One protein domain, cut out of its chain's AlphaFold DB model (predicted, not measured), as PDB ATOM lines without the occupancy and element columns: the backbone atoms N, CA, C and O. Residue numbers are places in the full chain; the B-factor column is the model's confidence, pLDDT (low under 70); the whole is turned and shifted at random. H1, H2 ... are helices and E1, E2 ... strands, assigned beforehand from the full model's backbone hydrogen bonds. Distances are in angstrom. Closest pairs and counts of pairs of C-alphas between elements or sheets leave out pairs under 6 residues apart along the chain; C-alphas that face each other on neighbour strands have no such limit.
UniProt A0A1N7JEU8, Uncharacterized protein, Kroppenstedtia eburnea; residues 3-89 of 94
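What this domain is: This is residues 3 to 89 of the 94 residues of an uncharacterized protein of Kroppenstedtia eburnea (UniProt A0A1N7JEU8). Two small three-stranded sheets stand partly face to face, E2 E1 E6 and E3 E4 E5; H1 covers the face of E2 E1 E6 turned away from the other sheet. The long helix H2 runs past these parts, apart from the other named elements, and its end at Glu 89 lies at one end of the longest axis. The printed part has 87 residues, with six named strands followed by two named helices, E1 E2 E3 E4 E5 E6 H1 H2. The sheets have the orders E2 - E1 - E6 and E3 - E4 - E5, both antiparallel, and the class is mixed, helices and strands. The whole is compact, with a radius of gyration of the C-alphas of 12.5 A and spans of 38 by 26 by 25 A.

Where its parts are: E1 is residues 3 to 6, beginning at C-alpha 3 (164.438, 145.987, 227.059). E2, residues 11 to 15, is the longest strand by residues and measures 11.2 A from first to last C-alpha. E3 is residues 22 to 24, E4 residues 27 to 30, E5 residues 33 to 36 and E6 residues 39 to 42. H1, residues 54 to 63, begins at C-alpha 54 (176.336, 144.006, 231.624) and measures 14.6 A. H2, residues 71 to 89, measures 28.1 A and ends at C-alpha 89 (182.772, 148.812, 248.341).

How they stand to each other: E1 and E2 form an antiparallel hairpin, with N 5 and O 13 2.8 A apart, within hydrogen-bond range. E6 is the antiparallel neighbour of E1, with N 4 and O 40 within hydrogen-bond range at 2.8 A. H1 is on this sheet, two layers with the helix on one face, at a height over the sheet of 9.1 A. It lies only just over E6, with 3 of its C-alphas falling on that strand. On the local plane it runs only just slantwise to the strands, at 33 degrees to E6. The closest C-alphas of E6 and H1 are those of Val 42 and Cys 61, 6.9 A apart. E3, E4 and E5 form a meander, each strand the antiparallel neighbour of the one before. N 22 and O 29 of the hairpin E3 and E4 are 2.7 A apart, and N 28 and O 35 of the hairpin E4 and E5 are 2.9 A apart, both within hydrogen-bond range. E4 and E6 are only just apart, their closest C-alphas 8.3 A from each other. H2 is not on either sheet, and H1 and H2 are apart. In H1 each O i to N i+4 pair is within hydrogen-bond range; in H2 14 of 15 are.

The domain as a whole: The two C-alphas farthest apart, those of Glu 31 and Glu 89, are 38.3 A from each other. The printed part has no cut. The link from E6 to H1, 11 residues, is long. Mean pLDDT of the printed part is 72.2; residues 60 to 89 are under 70, and H2 has a mean of 54.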
ATOM      1  N   ILE A   3     164.311 146.082 225.606       86.94
ATOM      2  CA  ILE A   3     164.438 145.987 227.059       86.94
ATOM      3  C   ILE A   3     165.414 144.851 227.335       86.94
ATOM      4  O   ILE A   3     165.147 143.709 226.975       86.94
ATOM      5  N   VAL A   4     166.542 145.160 227.958       86.69
ATOM      6  CA  VAL A   4     167.559 144.180 228.334       86.69
ATOM      7  C   VAL A   4     167.404 143.901 229.817       86.69
ATOM      8  O   VAL A   4     167.682 144.771 230.636       86.69
ATOM      9  N   LEU A   5     166.939 142.705 230.159       87.06
ATOM     10  CA  LEU A   5     166.872 142.241 231.539       87.06
ATOM     11  C   LEU A   5     168.230 141.714 231.952       87.06
ATOM     12  O   LEU A   5     168.859 140.957 231.212       87.06
ATOM     13  N   HIS A   6     168.669 142.072 233.147       85.31
ATOM     14  CA  HIS A   6     169.973 141.661 233.640       85.31
ATOM     15  C   HIS A   6     169.929 141.307 235.124       85.31
ATOM     16  O   HIS A   6     168.975 141.607 235.843       85.31
ATOM     17  N   ASN A   7     170.984 140.640 235.571       83.62
ATOM     18  CA  ASN A   7     171.355 140.578 236.978       83.62
ATOM     19  C   ASN A   7     172.641 141.400 237.194       83.62
ATOM     20  O   ASN A   7     173.027 142.169 236.314       83.62
ATOM     21  N   ASP A   8     173.295 141.257 238.346       77.12
ATOM     22  CA  ASP A   8     174.500 142.033 238.679       77.12
ATOM     23  C   ASP A   8     175.689 141.783 237.727       77.12
ATOM     24  O   ASP A   8     176.601 142.597 237.676       77.12
ATOM     25  N   GLU A   9     175.694 140.683 236.961       77.50
ATOM     26  CA  GLU A   9     176.864 140.266 236.167       77.50
ATOM     27  C   GLU A   9     176.583 140.156 234.658       77.50
ATOM     28  O   GLU A   9     177.466 140.403 233.834       77.50
ATOM     29  N   ARG A  10     175.368 139.759 234.263       81.19
ATOM     30  CA  ARG A  10     175.059 139.356 232.882       81.19
ATOM     31  C   ARG A  10     173.641 139.689 232.443       81.19
ATOM     32  O   ARG A  10     172.711 139.770 233.251       81.19
ATOM     33  N   VAL A  11     173.476 139.782 231.127       85.56
ATOM     34  CA  VAL A  11     172.167 139.803 230.474       85.56
ATOM     35  C   VAL A  11     171.468 138.461 230.683       85.56
ATOM     36  O   VAL A  11     172.022 137.391 230.416       85.56
ATOM     37  N   VAL A  12     170.237 138.537 231.174       85.56
ATOM     38  CA  VAL A  12     169.353 137.398 231.429       85.56
ATOM     39  C   VAL A  12     168.384 137.202 230.268       85.56
ATOM     40  O   VAL A  12     168.122 136.063 229.893       85.56
ATOM     41  N   ASP A  13     167.858 138.290 229.703       87.94
ATOM     42  CA  ASP A  13     166.910 138.235 228.590       87.94
ATOM     43  C   ASP A  13     166.886 139.554 227.803       87.94
ATOM     44  O   ASP A  13     167.281 140.605 228.313       87.94
ATOM     45  N   VAL A  14     166.394 139.509 226.565       87.75
ATOM     46  CA  VAL A  14     166.266 140.676 225.686       87.75
ATOM     47  C   VAL A  14     164.891 140.677 225.027       87.75
ATOM     48  O   VAL A  14     164.576 139.845 224.179       87.75
ATOM     49  N   ILE A  15     164.077 141.673 225.369       87.31
ATOM     50  CA  ILE A  15     162.750 141.880 224.791       87.31
ATOM     51  C   ILE A  15     162.863 142.949 223.704       87.31
ATOM     52  O   ILE A  15     163.041 144.131 223.993       87.31
ATOM     53  N   GLY A  16     162.799 142.530 222.441       86.62
ATOM     54  CA  GLY A  16     162.887 143.428 221.288       86.62
ATOM     55  C   GLY A  16     161.545 143.994 220.825       86.62
ATOM     56  O   GLY A  16     160.481 143.485 221.170       86.62
ATOM     57  N   GLY A  17     161.603 145.041 219.993       80.81
ATOM     58  CA  GLY A  17     160.419 145.594 219.323       80.81
ATOM     59  C   GLY A  17     159.444 146.307 220.260       80.81
ATOM     60  O   GLY A  17     158.270 146.462 219.927       80.81
ATOM     61  N   CYS A  18     159.905 146.738 221.433       80.50
ATOM     62  CA  CYS A  18     159.060 147.406 222.405       80.50
ATOM     63  C   CYS A  18     158.762 148.848 221.969       80.50
ATOM     64  O   CYS A  18     159.673 149.635 221.679       80.50
ATOM     65  N   GLN A  19     157.471 149.187 221.958       78.00
ATOM     66  CA  GLN A  19     156.939 150.533 221.757       78.00
ATOM     67  C   GLN A  19     156.223 151.003 223.032       78.00
ATOM     68  O   GLN A  19     155.848 150.190 223.879       78.00
ATOM     69  N   GLU A  20     156.084 152.324 223.189       79.94
ATOM     70  CA  GLU A  20     155.369 152.963 224.311       79.94
ATOM     71  C   GLU A  20     155.813 152.502 225.715       79.94
ATOM     72  O   GLU A  20     155.003 152.300 226.623       79.94
ATOM     73  N   ILE A  21     157.123 152.342 225.904       79.19
ATOM     74  CA  ILE A  21     157.706 151.911 227.175       79.19
ATOM     75  C   ILE A  21     157.512 152.996 228.247       79.19
ATOM     76  O   ILE A  21     157.829 154.163 228.034       79.19
ATOM     77  N   ARG A  22     157.027 152.598 229.426       81.38
ATOM     78  CA  ARG A  22     156.897 153.423 230.632       81.38
ATOM     79  C   ARG A  22     157.666 152.787 231.778       81.38
ATOM     80  O   ARG A  22     157.498 151.600 232.049       81.38
ATOM     81  N   VAL A  23     158.455 153.589 232.479       76.69
ATOM     82  CA  VAL A  23     159.313 153.149 233.581       76.69
ATOM     83  C   VAL A  23     158.915 153.859 234.871       76.69
ATOM     84  O   VAL A  23     158.658 155.060 234.872       76.69
ATOM     85  N   HIS A  24     158.869 153.113 235.972       75.50
ATOM     86  CA  HIS A  24     158.663 153.626 237.322       75.50
ATOM     87  C   HIS A  24     159.548 152.852 238.308       75.50
ATOM     88  O   HIS A  24     159.184 151.755 238.741       75.50
ATOM     89  N   GLY A  25     160.705 153.419 238.666       75.25
ATOM     90  CA  GLY A  25     161.725 152.706 239.441       75.25
ATOM     91  C   GLY A  25     162.185 151.454 238.692       75.25
ATOM     92  O   GLY A  25     162.543 151.535 237.523       75.25
ATOM     93  N   ASP A  26     162.096 150.291 239.339       74.06
ATOM     94  CA  ASP A  26     162.508 149.000 238.754       74.06
ATOM     95  C   ASP A  26     161.365 148.305 237.990       74.06
ATOM     96  O   ASP A  26     161.481 147.159 237.555       74.06
ATOM     97  N   ARG A  27     160.223 148.989 237.837       81.38
ATOM     98  CA  ARG A  27     159.084 148.501 237.064       81.38
ATOM     99  C   ARG A  27     159.095 149.111 235.675       81.38
ATOM    100  O   ARG A  27     159.109 150.331 235.525       81.38
ATOM    101  N   ILE A  28     158.961 148.261 234.670       84.38
ATOM    102  CA  ILE A  28     158.814 148.648 233.273       84.38
ATOM    103  C   ILE A  28     157.512 148.077 232.714       84.38
ATOM    104  O   ILE A  28     157.136 146.939 232.988       84.38
ATOM    105  N   ARG A  29     156.788 148.892 231.950       84.69
ATOM    106  CA  ARG A  29     155.546 148.539 231.263       84.69
ATOM    107  C   ARG A  29     155.670 148.915 229.795       84.69
ATOM    108  O   ARG A  29     156.123 150.007 229.486       84.69
ATOM    109  N   TRP A  30     155.233 148.045 228.905       86.56
ATOM    110  CA  TRP A  30     155.166 148.270 227.463       86.56
ATOM    111  C   TRP A  30     153.860 147.669 226.934       86.56
ATOM    112  O   TRP A  30     153.089 147.085 227.697       86.56
ATOM    113  N   GLU A  31     153.586 147.800 225.638       82.25
ATOM    114  CA  GLU A  31     152.361 147.253 225.031       82.25
ATOM    115  C   GLU A  31     152.185 145.741 225.289       82.25
ATOM    116  O   GLU A  31     151.074 145.258 225.497       82.25
ATOM    117  N   GLY A  32     153.294 144.997 225.336       81.25
ATOM    118  CA  GLY A  32     153.302 143.545 225.513       81.25
ATOM    119  C   GLY A  32     153.278 143.060 226.964       81.25
ATOM    120  O   GLY A  32     153.205 141.850 227.173       81.25
ATOM    121  N   GLY A  33     153.343 143.947 227.965       85.94
ATOM    122  CA  GLY A  33     153.307 143.521 229.363       85.94
ATOM    123  C   GLY A  33     153.857 144.521 230.370       85.94
ATOM    124  O   GLY A  33     154.151 145.678 230.068       85.94
ATOM    125  N   ASP A  34     153.977 144.063 231.610       87.81
ATOM    126  CA  ASP A  34     154.679 144.776 232.665       87.81
ATOM    127  C   ASP A  34     155.524 143.812 233.495       87.81
ATOM    128  O   ASP A  34     155.123 142.676 233.748       87.81
ATOM    129  N   LEU A  35     156.706 144.261 233.906       87.00
ATOM    130  CA  LEU A  35     157.626 143.470 234.713       87.00
ATOM    131  C   LEU A  35     158.310 144.362 235.757       87.00
ATOM    132  O   LEU A  35     158.389 145.581 235.599       87.00
ATOM    133  N   CYS A  36     158.794 143.746 236.831       86.44
ATOM    134  CA  CYS A  36     159.592 144.403 237.863       86.44
ATOM    135  C   CYS A  36     160.915 143.644 238.013       86.44
ATOM    136  O   CYS A  36     160.918 142.538 238.556       86.44
ATOM    137  N   ALA A  37     161.999 144.191 237.468       81.44
ATOM    138  CA  ALA A  37     163.335 143.596 237.491       81.44
ATOM    139  C   ALA A  37     164.388 144.659 237.128       81.44
ATOM    140  O   ALA A  37     164.018 145.696 236.584       81.44
ATOM    141  N   PRO A  38     165.684 144.414 237.367       82.56
ATOM    142  CA  PRO A  38     166.744 145.236 236.794       82.56
ATOM    143  C   PRO A  38     166.719 145.165 235.260       82.56
ATOM    144  O   PRO A  38     166.630 144.077 234.678       82.56
ATOM    145  N   PHE A  39     166.764 146.324 234.606       83.88
ATOM    146  CA  PHE A  39     166.770 146.414 233.151       83.88
ATOM    147  C   PHE A  39     167.589 147.607 232.648       83.88
ATOM    148  O   PHE A  39     167.717 148.630 233.321       83.88
ATOM    149  N   PHE A  40     168.030 147.511 231.395       80.19
ATOM    150  CA  PHE A  40     168.476 148.646 230.590       80.19
ATOM    151  C   PHE A  40     167.599 148.783 229.348       80.19
ATOM    152  O   PHE A  40     167.072 147.798 228.825       80.19
ATOM    153  N   LEU A  41     167.447 150.011 228.858       79.50
ATOM    154  CA  LEU A  41     166.858 150.268 227.549       79.50
ATOM    155  C   LEU A  41     167.974 150.470 226.542       79.50
ATOM    156  O   LEU A  41     168.875 151.272 226.764       79.50
ATOM    157  N   VAL A  42     167.891 149.738 225.440       78.44
ATOM    158  CA  VAL A  42     168.932 149.716 224.421       78.44
ATOM    159  C   VAL A  42     168.306 150.001 223.048       78.44
ATOM    160  O   VAL A  42     167.182 149.556 222.778       78.44
ATOM    161  N   PRO A  43     168.977 150.756 222.158       77.69
ATOM    162  CA  PRO A  43     168.522 150.936 220.780       77.69
ATOM    163  C   PRO A  43     168.370 149.598 220.054       77.69
ATOM    164  O   PRO A  43     169.107 148.649 220.312       77.69
ATOM    165  N   ASP A  44     167.453 149.518 219.084       79.62
ATOM    166  CA  ASP A  44     167.290 148.274 218.315       79.62
ATOM    167  C   ASP A  44     168.535 147.920 217.479       79.62
ATOM    168  O   ASP A  44     168.743 146.754 217.143       79.62
ATOM    169  N   GLU A  45     169.364 148.924 217.185       80.31
ATOM    170  CA  GLU A  45     170.593 148.840 216.391       80.31
ATOM    171  C   GLU A  45     171.756 148.181 217.141       80.31
ATOM    172  O   GLU A  45     172.668 147.646 216.511       80.31
ATOM    173  N   VAL A  46     171.735 148.203 218.477       80.12
ATOM    174  CA  VAL A  46     172.754 147.536 219.290       80.12
ATOM    175  C   VAL A  46     172.401 146.057 219.373       80.12
ATOM    176  O   VAL A  46     171.281 145.679 219.743       80.12
ATOM    177  N   ASP A  47     173.362 145.218 219.003       83.06
ATOM    178  CA  ASP A  47     173.243 143.776 219.141       83.06
ATOM    179  C   ASP A  47     173.571 143.389 220.586       83.06
ATOM    180  O   ASP A  47     174.631 143.743 221.097       83.06
ATOM    181  N   VAL A  48     172.621 142.737 221.253       81.56
ATOM    182  CA  VAL A  48     172.733 142.299 222.649       81.56
ATOM    183  C   VAL A  48     172.223 140.876 222.710       81.56
ATOM    184  O   VAL A  48     171.097 140.606 222.280       81.56
ATOM    185  N   HIS A  49     173.032 139.990 223.271       82.81
ATOM    186  CA  HIS A  49     172.708 138.587 223.449       82.81
ATOM    187  C   HIS A  49     172.570 138.252 224.936       82.81
ATOM    188  O   HIS A  49     173.217 138.866 225.788       82.81
ATOM    189  N   PRO A  50     171.732 137.261 225.285       78.56
ATOM    190  CA  PRO A  50     171.815 136.627 226.594       78.56
ATOM    191  C   PRO A  50     173.249 136.148 226.840       78.56
ATOM    192  O   PRO A  50     173.911 135.716 225.903       78.56
ATOM    193  N   GLU A  51     173.706 136.191 228.093       77.19
ATOM    194  CA  GLU A  51     175.091 135.877 228.498       77.19
ATOM    195  C   GLU A  51     176.128 136.982 228.238       77.19
ATOM    196  O   GLU A  51     177.237 136.884 228.773       77.19
ATOM    197  N   ASP A  52     175.775 138.060 227.526       83.38
ATOM    198  CA  ASP A  52     176.658 139.221 227.410       83.38
ATOM    199  C   ASP A  52     176.899 139.865 228.793       83.38
ATOM    200  O   ASP A  52     175.963 139.992 229.599       83.38
ATOM    201  N   PRO A  53     178.139 140.303 229.095       82.19
ATOM    202  CA  PRO A  53     178.428 141.053 230.312       82.19
ATOM    203  C   PRO A  53     177.685 142.391 230.320       82.19
ATOM    204  O   PRO A  53     177.722 143.128 229.330       82.19
ATOM    205  N   VAL A  54     177.082 142.742 231.459       77.75
ATOM    206  CA  VAL A  54     176.336 144.006 231.624       77.75
ATOM    207  C   VAL A  54     177.191 145.223 231.260       77.75
ATOM    208  O   VAL A  54     176.740 146.086 230.502       77.75
ATOM    209  N   ASP A  55     178.445 145.251 231.712       73.00
ATOM    210  CA  ASP A  55     179.369 146.363 231.465       73.00
ATOM    211  C   ASP A  55     179.625 146.594 229.971       73.00
ATOM    212  O   ASP A  55     179.733 147.733 229.519       73.00
ATOM    213  N   SER A  56     179.674 145.519 229.179       75.25
ATOM    214  CA  SER A  56     179.897 145.598 227.732       75.25
ATOM    215  C   SER A  56     178.709 146.245 227.015       75.25
ATOM    216  O   SER A  56     178.888 147.068 226.114       75.25
ATOM    217  N   VAL A  57     177.489 145.908 227.436       73.62
ATOM    218  CA  VAL A  57     176.250 146.478 226.884       73.62
ATOM    219  C   VAL A  57     176.114 147.953 227.274       73.62
ATOM    220  O   VAL A  57     175.784 148.795 226.433       73.62
ATOM    221  N   ALA A  58     176.428 148.286 228.529       70.44
ATOM    222  CA  ALA A  58     176.411 149.658 229.026       70.44
ATOM    223  C   ALA A  58     177.444 150.549 228.307       70.44
ATOM    224  O   ALA A  58     177.135 151.684 227.932       70.44
ATOM    225  N   ASP A  59     178.650 150.035 228.056       70.31
ATOM    226  CA  ASP A  59     179.712 150.753 227.343       70.31
ATOM    227  C   ASP A  59     179.347 151.025 225.872       70.31
ATOM    228  O   ASP A  59     179.605 152.112 225.346       70.31
ATOM    229  N   HIS A  60     178.661 150.083 225.219       67.12
ATOM    230  CA  HIS A  60     178.133 150.269 223.865       67.12
ATOM    231  C   HIS A  60     177.103 151.398 223.780       67.12
ATOM    232  O   HIS A  60     177.148 152.194 222.840       67.12
ATOM    233  N   CYS A  61     176.220 151.507 224.775       63.47
ATOM    234  CA  CYS A  61     175.243 152.593 224.840       63.47
ATOM    235  C   CYS A  61     175.927 153.960 225.022       63.47
ATOM    236  O   CYS A  61     175.535 154.929 224.376       63.47
ATOM    237  N   ARG A  62     177.003 154.032 225.823       63.66
ATOM    238  CA  ARG A  62     177.796 155.265 226.013       63.66
ATOM    239  C   ARG A  62     178.529 155.711 224.746       63.66
ATOM    240  O   ARG A  62     178.672 156.907 224.518       63.66
ATOM    241  N   LYS A  63     179.009 154.773 223.924       58.31
ATOM    242  CA  LYS A  63     179.795 155.069 222.710       58.31
ATOM    243  C   LYS A  63     178.975 155.575 221.525       58.31
ATOM    244  O   LYS A  63     179.569 156.108 220.592       58.31
ATOM    245  N   GLN A  64     177.659 155.373 221.520       55.44
ATOM    246  CA  GLN A  64     176.814 155.715 220.372       55.44
ATOM    247  C   GLN A  64     176.207 157.126 220.420       55.44
ATOM    248  O   GLN A  64     175.378 157.426 219.567       55.44
ATOM    249  N   ASP A  65     176.604 157.995 221.366       58.22
ATOM    250  CA  ASP A  65     175.983 159.326 221.557       58.22
ATOM    251  C   ASP A  65     174.440 159.232 221.595       58.22
ATOM    252  O   ASP A  65     173.709 160.121 221.157       58.22
ATOM    253  N   TRP A  66     173.924 158.096 222.074       55.31
ATOM    254  CA  TRP A  66     172.496 157.845 222.103       55.31
ATOM    255  C   TRP A  66     171.906 158.546 223.322       55.31
ATOM    256  O   TRP A  66     172.074 158.101 224.458       55.31
ATOM    257  N   GLU A  67     171.219 159.658 223.080       51.94
ATOM    258  CA  GLU A  67     170.379 160.292 224.084       51.94
ATOM    259  C   GLU A  67     169.035 159.551 224.138       51.94
ATOM    260  O   GLU A  67     168.332 159.468 223.122       51.94
ATOM    261  N   PRO A  68     168.636 159.000 225.298       53.91
ATOM    262  CA  PRO A  68     167.299 158.478 225.449       53.91
ATOM    263  C   PRO A  68     166.297 159.605 225.202       53.91
ATOM    264  O   PRO A  68     166.598 160.776 225.439       53.91
ATOM    265  N   PRO A  69     165.072 159.260 224.780       52.41
ATOM    266  CA  PRO A  69     164.033 160.241 224.479       52.41
ATOM    267  C   PRO A  69     163.668 161.160 225.662       52.41
ATOM    268  O   PRO A  69     162.971 162.148 225.449       52.41
ATOM    269  N   ASP A  70     164.152 160.867 226.874       60.25
ATOM    270  CA  ASP A  70     164.081 161.754 228.031       60.25
ATOM    271  C   ASP A  70     165.425 161.733 228.814       60.25
ATOM    272  O   ASP A  70     165.755 160.736 229.472       60.25
ATOM    273  N   PRO A  71     166.246 162.797 228.742       53.41
ATOM    274  CA  PRO A  71     167.586 162.832 229.341       53.41
ATOM    275  C   PRO A  71     167.567 162.806 230.876       53.41
ATOM    276  O   PRO A  71     168.548 162.386 231.496       53.41
ATOM    277  N   GLN A  72     166.446 163.182 231.501       55.47
ATOM    278  CA  GLN A  72     166.275 163.109 232.954       55.47
ATOM    279  C   GLN A  72     166.294 161.653 233.451       55.47
ATOM    280  O   GLN A  72     166.781 161.373 234.544       55.47
ATOM    281  N   TRP A  73     165.841 160.711 232.617       59.12
ATOM    282  CA  TRP A  73     165.827 159.284 232.945       59.12
ATOM    283  C   TRP A  73     167.213 158.641 232.859       59.12
ATOM    284  O   TRP A  73     167.513 157.739 233.639       59.12
ATOM    285  N   MET A  74     168.085 159.112 231.958       52.75
ATOM    286  CA  MET A  74     169.459 158.602 231.874       52.75
ATOM    287  C   MET A  74     170.276 158.987 233.097       52.75
ATOM    288  O   MET A  74     171.082 158.196 233.569       52.75
ATOM    289  N   GLN A  75     170.052 160.191 233.616       50.84
ATOM    290  CA  GLN A  75     170.743 160.669 234.803       50.84
ATOM    291  C   GLN A  75     170.366 159.834 236.032       50.84
ATOM    292  O   GLN A  75     171.257 159.357 236.725       50.84
ATOM    293  N   GLU A  76     169.079 159.526 236.215       51.84
ATOM    294  CA  GLU A  76     168.607 158.693 237.331       51.84
ATOM    295  C   GLU A  76     169.125 157.238 237.243       51.84
ATOM    296  O   GLU A  76     169.477 156.623 238.253       51.84
ATOM    297  N   LEU A  77     169.235 156.695 236.023       50.84
ATOM    298  CA  LEU A  77     169.833 155.383 235.758       50.84
ATOM    299  C   LEU A  77     171.347 155.384 236.033       50.84
ATOM    300  O   LEU A  77     171.850 154.478 236.695       50.84
ATOM    301  N   LEU A  78     172.070 156.403 235.558       54.97
ATOM    302  CA  LEU A  78     173.512 156.552 235.767       54.97
ATOM    303  C   LEU A  78     173.851 156.763 237.246       54.97
ATOM    304  O   LEU A  78     174.800 156.156 237.733       54.97
ATOM    305  N   GLU A  79     173.061 157.552 237.976       57.16
ATOM    306  CA  GLU A  79     173.215 157.742 239.422       57.16
ATOM    307  C   GLU A  79     172.985 156.438 240.195       57.16
ATOM    308  O   GLU A  79     173.688 156.162 241.167       57.16
ATOM    309  N   ARG A  80     172.045 155.592 239.757       53.66
ATOM    310  CA  ARG A  80     171.808 154.276 240.368       53.66
ATOM    311  C   ARG A  80     172.903 153.265 240.043       53.66
ATOM    312  O   ARG A  80     173.301 152.535 240.945       53.66
ATOM    313  N   VAL A  81     173.411 153.236 238.811       54.47
ATOM    314  CA  VAL A  81     174.571 152.405 238.442       54.47
ATOM    315  C   VAL A  81     175.792 152.826 239.258       54.47
ATOM    316  O   VAL A  81     176.415 151.980 239.891       54.47
ATOM    317  N   GLU A  82     176.061 154.128 239.359       54.34
ATOM    318  CA  GLU A  82     177.162 154.646 240.174       54.34
ATOM    319  C   GLU A  82     176.967 154.324 241.671       54.34
ATOM    320  O   GLU A  82     177.920 153.986 242.374       54.34
ATOM    321  N   ALA A  83     175.733 154.388 242.184       56.84
ATOM    322  CA  ALA A  83     175.419 154.006 243.560       56.84
ATOM    323  C   ALA A  83     175.584 152.499 243.815       56.84
ATOM    324  O   ALA A  83     175.984 152.116 244.914       56.84
ATOM    325  N   LEU A  84     175.304 151.648 242.826       49.16
ATOM    326  CA  LEU A  84     175.551 150.209 242.901       49.16
ATOM    327  C   LEU A  84     177.058 149.915 242.871       49.16
ATOM    328  O   LEU A  84     177.535 149.187 243.737       49.16
ATOM    329  N   GLU A  85     177.822 150.560 241.985       55.03
ATOM    330  CA  GLU A  85     179.290 150.458 241.939       55.03
ATOM    331  C   GLU A  85     179.932 150.896 243.269       55.03
ATOM    332  O   GLU A  85     180.777 150.194 243.823       55.03
ATOM    333  N   LYS A  86     179.474 152.016 243.844       57.62
ATOM    334  CA  LYS A  86     179.951 152.524 245.146       57.62
ATOM    335  C   LYS A  86     179.430 151.715 246.343       57.62
ATOM    336  O   LYS A  86     180.067 151.681 247.398       57.62
ATOM    337  N   GLY A  87     178.269 151.076 246.205       47.81
ATOM    338  CA  GLY A  87     177.637 150.245 247.231       47.81
ATOM    339  C   GLY A  87     178.330 148.897 247.434       47.81
ATOM    340  O   GLY A  87     178.334 148.375 248.550       47.81
ATOM    341  N   VAL A  88     178.989 148.370 246.398       51.84
ATOM    342  CA  VAL A  88     179.795 147.139 246.481       51.84
ATOM    343  C   VAL A  88     181.053 147.331 247.352       51.84
ATOM    344  O   VAL A  88     181.509 146.373 247.979       51.84
ATOM    345  N   GLU A  89     181.577 148.554 247.513       50.00
ATOM    346  CA  GLU A  89     182.772 148.812 248.341       50.00
ATOM    347  C   GLU A  89     182.514 148.856 249.864       50.00
ATOM    348  O   GLU A  89     183.452 148.675 250.641       50.00
TER     349      GLU A  89